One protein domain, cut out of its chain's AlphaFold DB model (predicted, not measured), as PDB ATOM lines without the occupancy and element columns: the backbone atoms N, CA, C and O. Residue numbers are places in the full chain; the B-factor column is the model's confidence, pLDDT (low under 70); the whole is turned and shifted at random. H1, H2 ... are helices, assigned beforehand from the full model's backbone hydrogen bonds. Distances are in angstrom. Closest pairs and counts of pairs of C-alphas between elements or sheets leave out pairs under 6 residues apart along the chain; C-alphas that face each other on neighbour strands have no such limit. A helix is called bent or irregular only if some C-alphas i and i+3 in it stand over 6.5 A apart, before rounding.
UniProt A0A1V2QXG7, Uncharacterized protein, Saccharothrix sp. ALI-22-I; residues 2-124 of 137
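AT A GLANCE: This is residues 2 to 124 of the 137 residues of an uncharacterized protein of Saccharothrix sp. ALI-22-I (UniProt A0A1V2QXG7). Two long helices, H2 and H4, make a narrow, loose V that closes near their last residues, and H3 runs slantwise between them, beginning beside H2 and folding back along H4 as a helical hairpin. H1 lies in the open mouth of the V, near the first part of H2, and the link after it sticks out with residues 18 to 21. The printed part has 123 residues with four named helices, in the order H1, H2, H3, H4, and no named strand; 95 residues belong to the helices, and the class is all helix. The whole is loose, with a radius of gyration of the C-alphas of 18.4 A, and elongated, spanning 58 by 34 by 21 A along its three main axes.

IN THESE COORDINATES: The longest helix is H2, residues 22 to 54, whose first and last C-alphas are 47.6 A apart; C-alpha 22 is at (131.106, -6.336, 14.647) and C-alpha 54 at (113.668, 37.787, 18.871). H4, residues 90 to 118, measures 43.2 A from first to last C-alpha and ends with C-alpha 118 at (109.082, 38.424, 24.895). H4 is irregular, but only just: C-alphas 91 and 94 are 7.0 A apart, and its line is a rough one. H3, residues 67 to 85, measures 26.8 A. H1, residues 2 to 15, measures 20.5 A and begins with C-alpha 2 at (107.535, 4.255, 21.820).

HOW THE PARTS SIT: H2 touches H3 and H1. H2 and H3 run opposite ways at a steep tilt of 47 degrees, and their closest C-alphas, those of Val 43 and Gly 68, are 4.2 A apart. H2 touches H3 with its residues 39 to 50 alone, and H3 touches H2 with its residues 67 to 72 alone. H3 and H4 form a helical hairpin: they touch, with 24 pairs of C-alphas within 8 A, and run opposite ways at a shallow tilt of 22 degrees. Their closest C-alphas are those of Leu 84 and Ala 96, 4.8 A apart. H2 and H4 run the same way at a shallow tilt of 28 degrees and are close but not clearly touching; their closest C-alphas, those of Phe 54 and Leu 117, are 7.2 A apart. H1 touches H2 with its residues 11 to 15 alone, and H2 touches H1 with its residues 24 to 28 alone. The closest C-alphas of these two are those of Leu 15 and Val 25, 5.7 A apart, and the helices run opposite ways at a steep tilt of 48 degrees. H1 and H3 are close but not clearly touching, about perpendicular at 84 degrees, with the C-alphas of Asn 5 and Leu 83 closest at 7.2 A. H1 and H4 are apart. The helix packing is mostly crossed, but only just: of three touching pairs, one is at a shallow tilt. Every backbone O i to N i+4 pair is within hydrogen-bond range in H1, H2 and H3; in H4, 23 of 25 are.

THE WHOLE: The two C-alphas farthest apart, those of Arg 19 and Ser 58, are 57.6 A apart. The printed part has no cut. The link from H2 to H3, residues 55 to 66, is long; in it residues 61 to 62 pair in parallel with residues 122 to 123, as strands do. The link from H1 to H2 is short, and that from H3 to H4 is tight. Residues 18 to 23 stand free, and so do residues 33 to 38, which belong to H2. The mean pLDDT of the printed part is 86.8; residues 2 to 20 are under 70, and the mean in H1 is 56.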
ATOM      1  N   GLY A   2     106.953   5.328  20.976       41.84
ATOM      2  CA  GLY A   2     107.535   4.255  21.820       41.84
ATOM      3  C   GLY A   2     108.427   3.226  21.089       41.84
ATOM      4  O   GLY A   2     109.260   2.575  21.709       41.84
ATOM      5  N   ALA A   3     108.297   3.091  19.763       43.53
ATOM      6  CA  ALA A   3     109.128   2.179  18.964       43.53
ATOM      7  C   ALA A   3     110.587   2.656  18.817       43.53
ATOM      8  O   ALA A   3     111.509   1.852  18.875       43.53
ATOM      9  N   GLU A   4     110.795   3.966  18.694       48.34
ATOM     10  CA  GLU A   4     112.112   4.581  18.482       48.34
ATOM     11  C   GLU A   4     112.968   4.548  19.762       48.34
ATOM     12  O   GLU A   4     114.176   4.318  19.728       48.34
ATOM     13  N   ASN A   5     112.312   4.657  20.922       55.19
ATOM     14  CA  ASN A   5     112.964   4.545  22.225       55.19
ATOM     15  C   ASN A   5     113.366   3.100  22.558       55.19
ATOM     16  O   ASN A   5     114.444   2.880  23.112       55.19
ATOM     17  N   ARG A   6     112.553   2.107  22.165       57.78
ATOM     18  CA  ARG A   6     112.934   0.686  22.253       57.78
ATOM     19  C   ARG A   6     114.149   0.375  21.386       57.78
ATOM     20  O   ARG A   6     115.076  -0.260  21.876       57.78
ATOM     21  N   ALA A   7     114.176   0.898  20.159       59.47
ATOM     22  CA  ALA A   7     115.300   0.716  19.247       59.47
ATOM     23  C   ALA A   7     116.617   1.254  19.841       59.47
ATOM     24  O   ALA A   7     117.641   0.581  19.781       59.47
ATOM     25  N   ARG A   8     116.593   2.418  20.507       59.53
ATOM     26  CA  ARG A   8     117.773   2.968  21.203       59.53
ATOM     27  C   ARG A   8     118.234   2.128  22.395       59.53
ATOM     28  O   ARG A   8     119.433   1.933  22.574       59.53
ATOM     29  N   ALA A   9     117.305   1.619  23.204       59.62
ATOM     30  CA  ALA A   9     117.645   0.754  24.336       59.62
ATOM     31  C   ALA A   9     118.219  -0.599  23.882       59.62
ATOM     32  O   ALA A   9     119.100  -1.155  24.537       59.62
ATOM     33  N   GLU A  10     117.743  -1.121  22.754       58.75
ATOM     34  CA  GLU A  10     118.231  -2.355  22.142       58.75
ATOM     35  C   GLU A  10     119.628  -2.170  21.538       58.75
ATOM     36  O   GLU A  10     120.532  -2.948  21.841       58.75
ATOM     37  N   VAL A  11     119.852  -1.061  20.828       60.12
ATOM     38  CA  VAL A  11     121.178  -0.640  20.355       60.12
ATOM     39  C   VAL A  11     122.182  -0.532  21.510       60.12
ATOM     40  O   VAL A  11     123.274  -1.088  21.425       60.12
ATOM     41  N   GLN A  12     121.810   0.100  22.626       63.06
ATOM     42  CA  GLN A  12     122.703   0.250  23.781       63.06
ATOM     43  C   GLN A  12     123.097  -1.098  24.415       63.06
ATOM     44  O   GLN A  12     124.220  -1.241  24.903       63.06
ATOM     45  N   ARG A  13     122.203  -2.099  24.396       60.41
ATOM     46  CA  ARG A  13     122.501  -3.451  24.902       60.41
ATOM     47  C   ARG A  13     123.462  -4.199  23.987       60.41
ATOM     48  O   ARG A  13     124.410  -4.785  24.490       60.41
ATOM     49  N   VAL A  14     123.251  -4.129  22.671       60.12
ATOM     50  CA  VAL A  14     124.139  -4.751  21.673       60.12
ATOM     51  C   VAL A  14     125.551  -4.164  21.764       60.12
ATOM     52  O   VAL A  14     126.517  -4.918  21.801       60.12
ATOM     53  N   LEU A  15     125.686  -2.836  21.867       57.00
ATOM     54  CA  LEU A  15     126.992  -2.171  21.993       57.00
ATOM     55  C   LEU A  15     127.752  -2.556  23.274       57.00
ATOM     56  O   LEU A  15     128.974  -2.458  23.312       57.00
ATOM     57  N   SER A  16     127.035  -2.976  24.320       58.91
ATOM     58  CA  SER A  16     127.614  -3.335  25.622       58.91
ATOM     59  C   SER A  16     127.965  -4.826  25.754       58.91
ATOM     60  O   SER A  16     128.561  -5.207  26.761       58.91
ATOM     61  N   ASP A  17     127.596  -5.673  24.781       61.25
ATOM     62  CA  ASP A  17     127.894  -7.112  24.782       61.25
ATOM     63  C   ASP A  17     129.208  -7.407  24.021       61.25
ATOM     64  O   ASP A  17     129.274  -7.204  22.807       61.25
ATOM     65  N   PRO A  18     130.256  -7.931  24.692       56.22
ATOM     66  CA  PRO A  18     131.537  -8.273  24.066       56.22
ATOM     67  C   PRO A  18     131.463  -9.397  23.022       56.22
ATOM     68  O   PRO A  18     132.462  -9.670  22.359       56.22
ATOM     69  N   ARG A  19     130.326 -10.102  22.916       61.97
ATOM     70  CA  ARG A  19     130.079 -11.169  21.931       61.97
ATOM     71  C   ARG A  19     129.264 -10.705  20.722       61.97
ATOM     72  O   ARG A  19     128.956 -11.531  19.864       61.97
ATOM     73  N   SER A  20     128.894  -9.427  20.662       64.88
ATOM     74  CA  SER A  20     128.149  -8.870  19.536       64.88
ATOM     75  C   SER A  20     128.963  -8.917  18.247       64.88
ATOM     76  O   SER A  20     130.146  -8.590  18.226       64.88
ATOM     77  N   ASP A  21     128.292  -9.286  17.159       77.12
ATOM     78  CA  ASP A  21     128.846  -9.237  15.808       77.12
ATOM     79  C   ASP A  21     129.256  -7.791  15.464       77.12
ATOM     80  O   ASP A  21     128.463  -6.850  15.598       77.12
ATOM     81  N   GLU A  22     130.504  -7.618  15.025       78.12
ATOM     82  CA  GLU A  22     131.106  -6.336  14.647       78.12
ATOM     83  C   GLU A  22     130.231  -5.564  13.646       78.12
ATOM     84  O   GLU A  22     130.097  -4.340  13.734       78.12
ATOM     85  N   HIS A  23     129.543  -6.272  12.745       77.81
ATOM     86  CA  HIS A  23     128.635  -5.659  11.779       77.81
ATOM     87  C   HIS A  23     127.389  -5.048  12.434       77.81
ATOM     88  O   HIS A  23     126.918  -3.996  11.986       77.81
ATOM     89  N   VAL A  24     126.868  -5.661  13.501       79.88
ATOM     90  CA  VAL A  24     125.701  -5.162  14.247       79.88
ATOM     91  C   VAL A  24     126.094  -3.942  15.080       79.88
ATOM     92  O   VAL A  24     125.383  -2.936  15.067       79.88
ATOM     93  N   VAL A  25     127.265  -3.979  15.721       81.44
ATOM     94  CA  VAL A  25     127.851  -2.832  16.437       81.44
ATOM     95  C   VAL A  25     128.068  -1.654  15.482       81.44
ATOM     96  O   VAL A  25     127.644  -0.533  15.766       81.44
ATOM     97  N   ALA A  26     128.648  -1.897  14.305       82.94
ATOM     98  CA  ALA A  26     128.867  -0.858  13.302       82.94
ATOM     99  C   ALA A  26     127.551  -0.269  12.761       82.94
ATOM    100  O   ALA A  26     127.463   0.938  12.524       82.94
ATOM    101  N   ALA A  27     126.513  -1.090  12.570       83.75
ATOM    102  CA  ALA A  27     125.192  -0.613  12.160       83.75
ATOM    103  C   ALA A  27     124.529   0.258  13.241       83.75
ATOM    104  O   ALA A  27     123.995   1.321  12.929       83.75
ATOM    105  N   ALA A  28     124.628  -0.153  14.506       82.06
ATOM    106  CA  ALA A  28     124.165   0.608  15.662       82.06
ATOM    107  C   ALA A  28     124.845   1.984  15.775       82.06
ATOM    108  O   ALA A  28     124.165   2.996  15.943       82.06
ATOM    109  N   LEU A  29     126.174   2.036  15.642       86.12
ATOM    110  CA  LEU A  29     126.930   3.291  15.702       86.12
ATOM    111  C   LEU A  29     126.544   4.253  14.572       86.12
ATOM    112  O   LEU A  29     126.387   5.446  14.826       86.12
ATOM    113  N   ARG A  30     126.327   3.742  13.350       89.56
ATOM    114  CA  ARG A  30     125.817   4.555  12.233       89.56
ATOM    115  C   ARG A  30     124.441   5.140  12.541       89.56
ATOM    116  O   ARG A  30     124.250   6.336  12.379       89.56
ATOM    117  N   ALA A  31     123.519   4.333  13.065       87.25
ATOM    118  CA  ALA A  31     122.184   4.811  13.418       87.25
ATOM    119  C   ALA A  31     122.205   5.889  14.521       87.25
ATOM    120  O   ALA A  31     121.430   6.844  14.465       87.25
ATOM    121  N   ILE A  32     123.092   5.760  15.516       87.44
ATOM    122  CA  ILE A  32     123.294   6.799  16.540       87.44
ATOM    123  C   ILE A  32     123.836   8.075  15.898       87.44
ATOM    124  O   ILE A  32     123.288   9.148  16.134       87.44
ATOM    125  N   HIS A  33     124.866   7.951  15.059       90.88
ATOM    126  CA  HIS A  33     125.466   9.091  14.378       90.88
ATOM    127  C   HIS A  33     124.447   9.844  13.510       90.88
ATOM    128  O   HIS A  33     124.318  11.059  13.644       90.88
ATOM    129  N   ASP A  34     123.668   9.135  12.692       92.06
ATOM    130  CA  ASP A  34     122.637   9.732  11.836       92.06
ATOM    131  C   ASP A  34     121.562  10.461  12.661       92.06
ATOM    132  O   ASP A  34     121.080  11.538  12.285       92.06
ATOM    133  N   HIS A  35     121.206   9.910  13.826       89.25
ATOM    134  CA  HIS A  35     120.306  10.580  14.756       89.25
ATOM    135  C   HIS A  35     120.935  11.857  15.324       89.25
ATOM    136  O   HIS A  35     120.270  12.891  15.361       89.25
ATOM    137  N   ASP A  36     122.190  11.812  15.766       90.62
ATOM    138  CA  ASP A  36     122.875  12.969  16.353       90.62
ATOM    139  C   ASP A  36     123.077  14.093  15.324       90.62
ATOM    140  O   ASP A  36     122.912  15.273  15.650       90.62
ATOM    141  N   VAL A  37     123.325  13.739  14.059       93.12
ATOM    142  CA  VAL A  37     123.324  14.681  12.929       93.12
ATOM    143  C   VAL A  37     121.943  15.316  12.768       93.12
ATOM    144  O   VAL A  37     121.825  16.541  12.746       93.12
ATOM    145  N   THR A  38     120.882  14.508  12.726       93.88
ATOM    146  CA  THR A  38     119.502  15.007  12.601       93.88
ATOM    147  C   THR A  38     119.131  15.943  13.754       93.88
ATOM    148  O   THR A  38     118.537  17.003  13.545       93.88
ATOM    149  N   ARG A  39     119.516  15.579  14.979       94.56
ATOM    150  CA  ARG A  39     119.297  16.363  16.196       94.56
ATOM    151  C   ARG A  39     120.007  17.712  16.124       94.56
ATOM    152  O   ARG A  39     119.383  18.736  16.380       94.56
ATOM    153  N   SER A  40     121.265  17.716  15.688       94.38
ATOM    154  CA  SER A  40     122.057  18.939  15.509       94.38
ATOM    155  C   SER A  40     121.430  19.879  14.473       94.38
ATOM    156  O   SER A  40     121.294  21.070  14.736       94.38
ATOM    157  N   VAL A  41     120.946  19.340  13.347       95.50
ATOM    158  CA  VAL A  41     120.232  20.121  12.318       95.50
ATOM    159  C   VAL A  41     118.942  20.740  12.864       95.50
ATOM    160  O   VAL A  41     118.606  21.877  12.536       95.50
ATOM    161  N   LEU A  42     118.185  20.018  13.694       96.56
ATOM    162  CA  LEU A  42     116.970  20.563  14.307       96.56
ATOM    163  C   LEU A  42     117.280  21.674  15.315       96.56
ATOM    164  O   LEU A  42     116.587  22.691  15.311       96.56
ATOM    165  N   VAL A  43     118.319  21.499  16.133       95.50
ATOM    166  CA  VAL A  43     118.805  22.524  17.069       95.50
ATOM    167  C   VAL A  43     119.174  23.801  16.319       95.50
ATOM    168  O   VAL A  43     118.648  24.865  16.638       95.50
ATOM    169  N   GLU A  44     119.984  23.683  15.268       94.44
ATOM    170  CA  GLU A  44     120.381  24.813  14.425       94.44
ATOM    171  C   GLU A  44     119.167  25.516  13.803       94.44
ATOM    172  O   GLU A  44     119.057  26.740  13.849       94.44
ATOM    173  N   ARG A  45     118.199  24.760  13.270       96.00
ATOM    174  CA  ARG A  45     116.975  25.339  12.693       96.00
ATOM    175  C   ARG A  45     116.143  26.110  13.718       96.00
ATOM    176  O   ARG A  45     115.566  27.139  13.364       96.00
ATOM    177  N   ILE A  46     116.063  25.625  14.958       95.81
ATOM    178  CA  ILE A  46     115.384  26.334  16.051       95.81
ATOM    179  C   ILE A  46     116.136  27.622  16.385       95.81
ATOM    180  O   ILE A  46     115.498  28.657  16.557       95.81
ATOM    181  N   ASP A  47     117.467  27.589  16.426       94.12
ATOM    182  CA  ASP A  47     118.280  28.770  16.730       94.12
ATOM    183  C   ASP A  47     118.202  29.836  15.633       94.12
ATOM    184  O   ASP A  47     118.038  31.019  15.937       94.12
ATOM    185  N   VAL A  48     118.212  29.431  14.360       93.06
ATOM    186  CA  VAL A  48     117.980  30.336  13.220       93.06
ATOM    187  C   VAL A  48     116.591  30.966  13.297       93.06
ATOM    188  O   VAL A  48     116.443  32.178  13.121       93.06
ATOM    189  N   TRP A  49     115.561  30.170  13.593       94.81
ATOM    190  CA  TRP A  49     114.213  30.697  13.793       94.81
ATOM    191  C   TRP A  49     114.167  31.688  14.963       94.81
ATOM    192  O   TRP A  49     113.629  32.784  14.809       94.81
ATOM    193  N   ALA A  50     114.769  31.341  16.101       93.50
ATOM    194  CA  ALA A  50     114.783  32.174  17.297       93.50
ATOM    195  C   ALA A  50     115.490  33.514  17.047       93.50
ATOM    196  O   ALA A  50     114.977  34.557  17.452       93.50
ATOM    197  N   ALA A  51     116.613  33.506  16.325       90.44
ATOM    198  CA  ALA A  51     117.307  34.724  15.917       90.44
ATOM    199  C   ALA A  51     116.404  35.641  15.073       90.44
ATOM    200  O   ALA A  51     116.373  36.848  15.298       90.44
ATOM    201  N   GLY A  52     115.613  35.074  14.155       89.88
ATOM    202  CA  GLY A  52     114.643  35.832  13.362       89.88
ATOM    203  C   GLY A  52     113.442  36.354  14.161       89.88
ATOM    204  O   GLY A  52     112.934  37.427  13.850       89.88
ATOM    205  N   GLN A  53     112.982  35.624  15.184       92.38
ATOM    206  CA  GLN A  53     111.831  36.036  16.001       92.38
ATOM    207  C   GLN A  53     112.173  37.092  17.050       92.38
ATOM    208  O   GLN A  53     111.407  38.031  17.248       92.38
ATOM    209  N   PHE A  54     113.294  36.920  17.751       88.38
ATOM    210  CA  PHE A  54     113.668  37.787  18.871       88.38
ATOM    211  C   PHE A  54     114.624  38.911  18.457       88.38
ATOM    212  O   PHE A  54     114.741  39.898  19.184       88.38
ATOM    213  N   GLY A  55     115.271  38.786  17.293       79.44
ATOM    214  CA  GLY A  55     116.167  39.792  16.733       79.44
ATOM    215  C   GLY A  55     117.349  40.141  17.640       79.44
ATOM    216  O   GLY A  55     117.715  39.413  18.568       79.44
ATOM    217  N   GLU A  56     117.954  41.297  17.374       78.38
ATOM    218  CA  GLU A  56     118.912  41.900  18.294       78.38
ATOM    219  C   GLU A  56     118.164  42.529  19.474       78.38
ATOM    220  O   GLU A  56     117.399  43.480  19.324       78.38
ATOM    221  N   SER A  57     118.398  41.997  20.671       81.50
ATOM    222  CA  SER A  57     117.822  42.520  21.909       81.50
ATOM    223  C   SER A  57     118.857  43.323  22.693       81.50
ATOM    224  O   SER A  57     119.980  42.864  22.920       81.50
ATOM    225  N   SER A  58     118.458  44.504  23.177       83.12
ATOM    226  CA  SER A  58     119.262  45.342  24.078       83.12
ATOM    227  C   SER A  58     119.270  44.838  25.527       83.12
ATOM    228  O   SER A  58     119.795  45.517  26.412       83.12
ATOM    229  N   ALA A  59     118.660  43.680  25.806       90.00
ATOM    230  CA  ALA A  59     118.606  43.116  27.145       90.00
ATOM    231  C   ALA A  59     120.014  42.889  27.710       90.00
ATOM    232  O   ALA A  59     120.884  42.272  27.086       90.00
ATOM    233  N   ARG A  60     120.229  43.351  28.945       90.38
ATOM    234  CA  ARG A  60     121.509  43.174  29.642       90.38
ATOM    235  C   ARG A  60     121.734  41.724  30.071       90.38
ATOM    236  O   ARG A  60     122.877  41.277  30.115       90.38
ATOM    237  N   LEU A  61     120.664  41.003  30.415       93.44
ATOM    238  CA  LEU A  61     120.758  39.614  30.849       93.44
ATOM    239  C   LEU A  61     120.868  38.698  29.633       93.44
ATOM    240  O   LEU A  61     119.965  38.628  28.803       93.44
ATOM    241  N   LEU A  62     121.976  37.975  29.555       92.94
ATOM    242  CA  LEU A  62     122.233  36.963  28.543       92.94
ATOM    243  C   LEU A  62     121.845  35.587  29.099       92.94
ATOM    244  O   LEU A  62     122.154  35.269  30.250       92.94
ATOM    245  N   HIS A  63     121.127  34.784  28.318       93.75
ATOM    246  CA  HIS A  63     120.946  33.370  28.633       93.75
ATOM    247  C   HIS A  63     122.207  32.564  28.296       93.75
ATOM    248  O   HIS A  63     122.992  32.955  27.438       93.75
ATOM    249  N   THR A  64     122.419  31.451  28.995       92.31
ATOM    250  CA  THR A  64     123.627  30.623  28.852       92.31
ATOM    251  C   THR A  64     123.522  29.589  27.740       92.31
ATOM    252  O   THR A  64     124.546  29.135  27.244       92.31
ATOM    253  N   GLU A  65     122.304  29.211  27.368       92.44
ATOM    254  CA  GLU A  65     122.014  28.252  26.304       92.44
ATOM    255  C   GLU A  65     121.315  28.962  25.138       92.44
ATOM    256  O   GLU A  65     120.674  30.005  25.315       92.44
ATOM    257  N   SER A  66     121.431  28.402  23.936       94.06
ATOM    258  CA  SER A  66     120.555  28.752  22.820       94.06
ATOM    259  C   SER A  66     119.157  28.143  23.011       94.06
ATOM    260  O   SER A  66     118.950  27.267  23.860       94.06
ATOM    261  N   LEU A  67     118.170  28.596  22.231       95.06
ATOM    262  CA  LEU A  67     116.817  28.045  22.345       95.06
ATOM    263  C   LEU A  67     116.765  26.595  21.851       95.06
ATOM    264  O   LEU A  67     116.083  25.763  22.448       95.06
ATOM    265  N   GLY A  68     117.521  26.278  20.801       95.00
ATOM    266  CA  GLY A  68     117.682  24.930  20.281       95.00
ATOM    267  C   GLY A  68     118.320  23.994  21.306       95.00
ATOM    268  O   GLY A  68     117.812  22.894  21.509       95.00
ATOM    269  N   GLN A  69     119.362  24.433  22.021       95.44
ATOM    270  CA  GLN A  69     119.974  23.647  23.102       95.44
ATOM    271  C   GLN A  69     118.982  23.345  24.235       95.44
ATOM    272  O   GLN A  69     118.904  22.209  24.710       95.44
ATOM    273  N   LEU A  70     118.179  24.334  24.640       96.12
ATOM    274  CA  LEU A  70     117.147  24.129  25.655       96.12
ATOM    275  C   LEU A  70     116.054  23.160  25.173       96.12
ATOM    276  O   LEU A  70     115.657  22.258  25.915       96.12
ATOM    277  N   ALA A  71     115.598  23.302  23.924       96.19
ATOM    278  CA  ALA A  71     114.627  22.397  23.312       96.19
ATOM    279  C   ALA A  71     115.166  20.956  23.214       96.19
ATOM    280  O   ALA A  71     114.449  19.997  23.511       96.19
ATOM    281  N   ASP A  72     116.444  20.794  22.873       96.00
ATOM    282  CA  ASP A  72     117.114  19.496  22.838       96.00
ATOM    283  C   ASP A  72     117.148  18.821  24.215       96.00
ATOM    284  O   ASP A  72     116.866  17.623  24.358       96.00
ATOM    285  N   ARG A  73     117.442  19.612  25.250       95.88
ATOM    286  CA  ARG A  73     117.475  19.167  26.643       95.88
ATOM    287  C   ARG A  73     116.086  18.787  27.159       95.88
ATOM    288  O   ARG A  73     115.959  17.766  27.838       95.88
ATOM    289  N   LEU A  74     115.047  19.538  26.788       97.62
ATOM    290  CA  LEU A  74     113.644  19.190  27.049       97.62
ATOM    291  C   LEU A  74     113.267  17.852  26.405       97.62
ATOM    292  O   LEU A  74     112.727  16.972  27.080       97.62
ATOM    293  N   ALA A  75     113.604  17.661  25.127       96.44
ATOM    294  CA  ALA A  75     113.332  16.416  24.415       96.44
ATOM    295  C   ALA A  75     114.048  15.220  25.067       96.44
ATOM    296  O   ALA A  75     113.426  14.182  25.307       96.44
ATOM    297  N   ALA A  76     115.326  15.370  25.432       94.75
ATOM    298  CA  ALA A  76     116.084  14.337  26.139       94.75
ATOM    299  C   ALA A  76     115.461  13.983  27.500       94.75
ATOM    300  O   ALA A  76     115.324  12.803  27.836       94.75
ATOM    301  N   ALA A  77     115.060  14.992  28.281       96.12
ATOM    302  CA  ALA A  77     114.416  14.789  29.574       96.12
ATOM    303  C   ALA A  77     113.065  14.072  29.433       96.12
ATOM    304  O   ALA A  77     112.766  13.169  30.218       96.12
ATOM    305  N   TRP A  78     112.286  14.415  28.404       96.69
ATOM    306  CA  TRP A  78     111.019  13.754  28.099       96.69
ATOM    307  C   TRP A  78     111.203  12.293  27.684       96.69
ATOM    308  O   TRP A  78     110.537  11.413  28.226       96.69
ATOM    309  N   VAL A  79     112.147  11.999  26.785       94.50
ATOM    310  CA  VAL A  79     112.456  10.612  26.396       94.50
ATOM    311  C   VAL A  79     112.889   9.796  27.613       94.50
ATOM    312  O   VAL A  79     112.407   8.681  27.817       94.50
ATOM    313  N   ARG A  80     113.758  10.359  28.461       92.44
ATOM    314  CA  ARG A  80     114.235   9.693  29.678       92.44
ATOM    315  C   ARG A  80     113.102   9.415  30.663       92.44
ATOM    316  O   ARG A  80     113.059   8.325  31.230       92.44
ATOM    317  N   SER A  81     112.207  10.378  30.886       94.56
ATOM    318  CA  SER A  81     111.086  10.193  31.811       94.56
ATOM    319  C   SER A  81     110.125   9.114  31.311       94.56
ATOM    320  O   SER A  81     109.689   8.287  32.106       94.56
ATOM    321  N   ARG A  82     109.871   9.053  29.996       93.88
ATOM    322  CA  ARG A  82     109.059   7.997  29.375       93.88
ATOM    323  C   ARG A  82     109.691   6.621  29.506       93.88
ATOM    324  O   ARG A  82     109.015   5.706  29.954       93.88
ATOM    325  N   LEU A  83     110.979   6.495  29.193       90.50
ATOM    326  CA  LEU A  83     111.686   5.218  29.294       90.50
ATOM    327  C   LEU A  83     111.637   4.649  30.720       90.50
ATOM    328  O   LEU A  83     111.402   3.462  30.895       90.50
ATOM    329  N   LEU A  84     111.831   5.499  31.731       92.25
ATOM    330  CA  LEU A  84     111.774   5.081  33.134       92.25
ATOM    331  C   LEU A  84     110.346   4.810  33.618       92.25
ATOM    332  O   LEU A  84     110.155   3.985  34.503       92.25
ATOM    333  N   ALA A  85     109.346   5.501  33.068       89.88
ATOM    334  CA  ALA A  85     107.943   5.260  33.398       89.88
ATOM    335  C   ALA A  85     107.403   3.953  32.793       89.88
ATOM    336  O   ALA A  85     106.456   3.390  33.332       89.88
ATOM    337  N   GLU A  86     107.984   3.496  31.683       91.88
ATOM    338  CA  GLU A  86     107.657   2.227  31.021       91.88
ATOM    339  C   GLU A  86     108.441   1.030  31.598       91.88
ATOM    340  O   GLU A  86     108.210  -0.103  31.180       91.88
ATOM    341  N   ASP A  87     109.368   1.255  32.536       89.31
ATOM    342  CA  ASP A  87     110.130   0.192  33.196       89.31
ATOM    343  C   ASP A  87     109.345  -0.379  34.389       89.31
ATOM    344  O   ASP A  87     109.172   0.272  35.423       89.31
ATOM    345  N   ASP A  88     108.885  -1.625  34.249       88.06
ATOM    346  CA  ASP A  88     108.127  -2.345  35.278       88.06
ATOM    347  C   ASP A  88     108.975  -2.737  36.504       88.06
ATOM    348  O   ASP A  88     108.437  -3.206  37.516       88.06
ATOM    349  N   ASN A  89     110.299  -2.548  36.462       90.81
ATOM    350  CA  ASN A  89     111.174  -2.818  37.592       90.81
ATOM    351  C   ASN A  89     110.837  -1.895  38.783       90.81
ATOM    352  O   ASN A  89     110.954  -0.671  38.674       90.81
ATOM    353  N   PRO A  90     110.512  -2.434  39.977       89.00
ATOM    354  CA  PRO A  90     110.253  -1.620  41.165       89.00
ATOM    355  C   PRO A  90     111.383  -0.640  41.516       89.00
ATOM    356  O   PRO A  90     111.104   0.436  42.047       89.00
ATOM    357  N   ALA A  91     112.636  -0.972  41.188       91.44
ATOM    358  CA  ALA A  91     113.793  -0.104  41.402       91.44
ATOM    359  C   ALA A  91     113.807   1.144  40.493       91.44
ATOM    360  O   ALA A  91     114.467   2.130  40.821       91.44
ATOM    361  N   ALA A  92     113.070   1.137  39.378       88.88
ATOM    362  CA  ALA A  92     112.980   2.266  38.451       88.88
ATOM    363  C   ALA A  92     111.998   3.357  38.915       88.88
ATOM    364  O   ALA A  92     112.048   4.478  38.408       88.88
ATOM    365  N   ARG A  93     111.149   3.085  39.920       90.06
ATOM    366  CA  ARG A  93     110.088   4.008  40.370       90.06
ATOM    367  C   ARG A  93     110.610   5.358  40.857       90.06
ATOM    368  O   ARG A  93     110.089   6.396  40.451       90.06
ATOM    369  N   ASP A  94     111.615   5.366  41.727       94.38
ATOM    370  CA  ASP A  94     112.172   6.618  42.253       94.38
ATOM    371  C   ASP A  94     112.967   7.394  41.186       94.38
ATOM    372  O   ASP A  94     112.723   8.595  41.027       94.38
ATOM    373  N   PRO A  95     113.820   6.746  40.362       94.56
ATOM    374  CA  PRO A  95     114.387   7.371  39.170       94.56
ATOM    375  C   PRO A  95     113.342   7.965  38.214       94.56
ATOM    376  O   PRO A  95     113.553   9.067  37.706       94.56
ATOM    377  N   ALA A  96     112.216   7.279  37.983       93.75
ATOM    378  CA  ALA A  96     111.138   7.756  37.117       93.75
ATOM    379  C   ALA A  96     110.492   9.035  37.667       93.75
ATOM    380  O   ALA A  96     110.338  10.013  36.932       93.75
ATOM    381  N   LYS A  97     110.189   9.072  38.973       94.81
ATOM    382  CA  LYS A  97     109.678  10.280  39.645       94.81
ATOM    383  C   LYS A  97     110.660  11.442  39.537       94.81
ATOM    384  O   LYS A  97     110.253  12.551  39.202       94.81
ATOM    385  N   LEU A  98     111.949  11.193  39.777       96.69
ATOM    386  CA  LEU A  98     112.979  12.225  39.668       96.69
ATOM    387  C   LEU A  98     113.115  12.743  38.230       96.69
ATOM    388  O   LEU A  98     113.256  13.947  38.025       96.69
ATOM    389  N   ALA A  99     113.063  11.860  37.230       96.06
ATOM    390  CA  ALA A  99     113.112  12.253  35.824       96.06
ATOM    391  C   ALA A  99     111.895  13.099  35.424       96.06
ATOM    392  O   ALA A  99     112.056  14.102  34.730       96.06
ATOM    393  N   LEU A 100     110.699  12.739  35.899       96.81
ATOM    394  CA  LEU A 100     109.486  13.524  35.678       96.81
ATOM    395  C   LEU A 100     109.558  14.893  36.365       96.81
ATOM    396  O   LEU A 100     109.222  15.898  35.748       96.81
ATOM    397  N   HIS A 101     110.047  14.950  37.607       97.69
ATOM    398  CA  HIS A 101     110.235  16.213  38.317       97.69
ATOM    399  C   HIS A 101     111.231  17.127  37.590       97.69
ATOM    400  O   HIS A 101     110.917  18.282  37.330       97.69
ATOM    401  N   ARG A 102     112.385  16.596  37.160       96.50
ATOM    402  CA  ARG A 102     113.374  17.353  36.372       96.50
ATOM    403  C   ARG A 102     112.816  17.863  35.043       96.50
ATOM    404  O   ARG A 102     113.171  18.959  34.628       96.50
ATOM    405  N   LEU A 103     111.967  17.082  34.372       98.06
ATOM    406  CA  LEU A 103     111.258  17.549  33.182       98.06
ATOM    407  C   LEU A 103     110.317  18.716  33.520       98.06
ATOM    408  O   LEU A 103     110.278  19.684  32.773       98.06
ATOM    409  N   GLY A 104     109.602  18.646  34.647       98.25
ATOM    410  CA  GLY A 104     108.752  19.739  35.129       98.25
ATOM    411  C   GLY A 104     109.526  21.038  35.357       98.25
ATOM    412  O   GLY A 104     109.144  22.069  34.815       98.25
ATOM    413  N   GLU A 105     110.654  20.971  36.071       98.19
ATOM    414  CA  GLU A 105     111.543  22.126  36.290       98.19
ATOM    415  C   GLU A 105     112.043  22.724  34.967       98.19
ATOM    416  O   GLU A 105     112.127  23.941  34.813       98.19
ATOM    417  N   LEU A 106     112.344  21.870  33.983       97.56
ATOM    418  CA  LEU A 106     112.753  22.316  32.654       97.56
ATOM    419  C   LEU A 106     111.642  23.038  31.895       97.56
ATOM    420  O   LEU A 106     111.923  24.040  31.244       97.56
ATOM    421  N   CYS A 107     110.405  22.544  31.969       98.25
ATOM    422  CA  CYS A 107     109.262  23.204  31.345       98.25
ATOM    423  C   CYS A 107     108.998  24.573  31.982       98.25
ATOM    424  O   CYS A 107     108.833  25.546  31.258       98.25
ATOM    425  N   ILE A 108     109.043  24.663  33.316       98.19
ATOM    426  CA  ILE A 108     108.884  25.937  34.034       98.19
ATOM    427  C   ILE A 108     109.974  26.923  33.603       98.19
ATOM    428  O   ILE A 108     109.672  28.040  33.193       98.19
ATOM    429  N   GLY A 109     111.241  26.495  33.608       96.25
ATOM    430  CA  GLY A 109     112.350  27.347  33.172       96.25
ATOM    431  C   GLY A 109     112.254  27.776  31.701       96.25
ATOM    432  O   GLY A 109     112.687  28.875  31.358       96.25
ATOM    433  N   TYR A 110     111.679  26.940  30.833       96.88
ATOM    434  CA  TYR A 110     111.394  27.292  29.441       96.88
ATOM    435  C   TYR A 110     110.305  28.364  29.333       96.88
ATOM    436  O   TYR A 110     110.504  29.349  28.622       96.88
ATOM    437  N   ASP A 111     109.197  28.216  30.060       97.75
ATOM    438  CA  ASP A 111     108.108  29.198  30.070       97.75
ATOM    439  C   ASP A 111     108.591  30.557  30.607       97.75
ATOM    440  O   ASP A 111     108.334  31.599  29.996       97.75
ATOM    441  N   ASP A 112     109.376  30.543  31.689       96.69
ATOM    442  CA  ASP A 112     110.005  31.738  32.259       96.69
ATOM    443  C   ASP A 112     110.959  32.406  31.261       96.69
ATOM    444  O   ASP A 112     110.926  33.628  31.079       96.69
ATOM    445  N   LEU A 113     111.791  31.617  30.568       95.50
ATOM    446  CA  LEU A 113     112.684  32.135  29.535       95.50
ATOM    447  C   LEU A 113     111.887  32.787  28.403       95.50
ATOM    448  O   LEU A 113     112.211  33.905  28.010       95.50
ATOM    449  N   VAL A 114     110.842  32.136  27.889       94.88
ATOM    450  CA  VAL A 114     110.005  32.699  26.817       94.88
ATOM    451  C   VAL A 114     109.367  34.014  27.266       94.88
ATOM    452  O   VAL A 114     109.414  34.999  26.527       94.88
ATOM    453  N   ALA A 115     108.837  34.074  28.488       95.69
ATOM    454  CA  ALA A 115     108.282  35.301  29.046       95.69
ATOM    455  C   ALA A 115     109.338  36.414  29.193       95.69
ATOM    456  O   ALA A 115     109.040  37.589  28.961       95.69
ATOM    457  N   ASP A 116     110.569  36.068  29.575       95.12
ATOM    458  CA  ASP A 116     111.701  36.996  29.657       95.12
ATOM    459  C   ASP A 116     112.148  37.512  28.283       95.12
ATOM    460  O   ASP A 116     112.472  38.697  28.162       95.12
ATOM    461  N   LEU A 117     112.160  36.650  27.260       94.69
ATOM    462  CA  LEU A 117     112.519  37.007  25.885       94.69
ATOM    463  C   LEU A 117     111.474  37.942  25.272       94.69
ATOM    464  O   LEU A 117     111.826  39.013  24.779       94.69
ATOM    465  N   LEU A 118     110.190  37.587  25.371       93.69
ATOM    466  CA  LEU A 118     109.082  38.424  24.895       93.69
ATOM    467  C   LEU A 118     109.014  39.764  25.637       93.69
ATOM    468  O   LEU A 118     108.665  40.787  25.055       93.69
ATOM    469  N   GLY A 119     109.371  39.766  26.923       93.25
ATOM    470  CA  GLY A 119     109.444  40.973  27.742       93.25
ATOM    471  C   GLY A 119     110.729  41.788  27.573       93.25
ATOM    472  O   GLY A 119     110.880  42.792  28.268       93.25
ATOM    473  N   GLY A 120     111.678  41.356  26.735       92.62
ATOM    474  CA  GLY A 120     112.964  42.035  26.540       92.62
ATOM    475  C   GLY A 120     113.850  42.095  27.793       92.62
ATOM    476  O   GLY A 120     114.772  42.907  27.865       92.62
ATOM    477  N   ARG A 121     113.584  41.259  28.803       94.50
ATOM    478  CA  ARG A 121     114.364  41.203  30.054       94.50
ATOM    479  C   ARG A 121     115.637  40.389  29.890       94.50
ATOM    480  O   ARG A 121     116.635  40.659  30.561       94.50
ATOM    481  N   ARG A 122     115.602  39.411  28.986       95.25
ATOM    482  CA  ARG A 122     116.710  38.522  28.652       95.25
ATOM    483  C   ARG A 122     116.883  38.457  27.141       95.25
ATOM    484  O   ARG A 122     115.930  38.663  26.396       95.25
ATOM    485  N   ARG A 123     118.096  38.156  26.690       94.19
ATOM    486  CA  ARG A 123     118.396  37.814  25.296       94.19
ATOM    487  C   ARG A 123     119.071  36.457  25.199       94.19
ATOM    488  O   ARG A 123     119.767  36.038  26.129       94.19
ATOM    489  N   LEU A 124     118.875  35.798  24.065       93.69
ATOM    490  CA  LEU A 124     119.593  34.577  23.711       93.69
ATOM    491  C   LEU A 124     121.041  34.901  23.303       93.69
ATOM    492  O   LEU A 124     121.325  36.031  22.882       93.69
TER     493      LEU A 124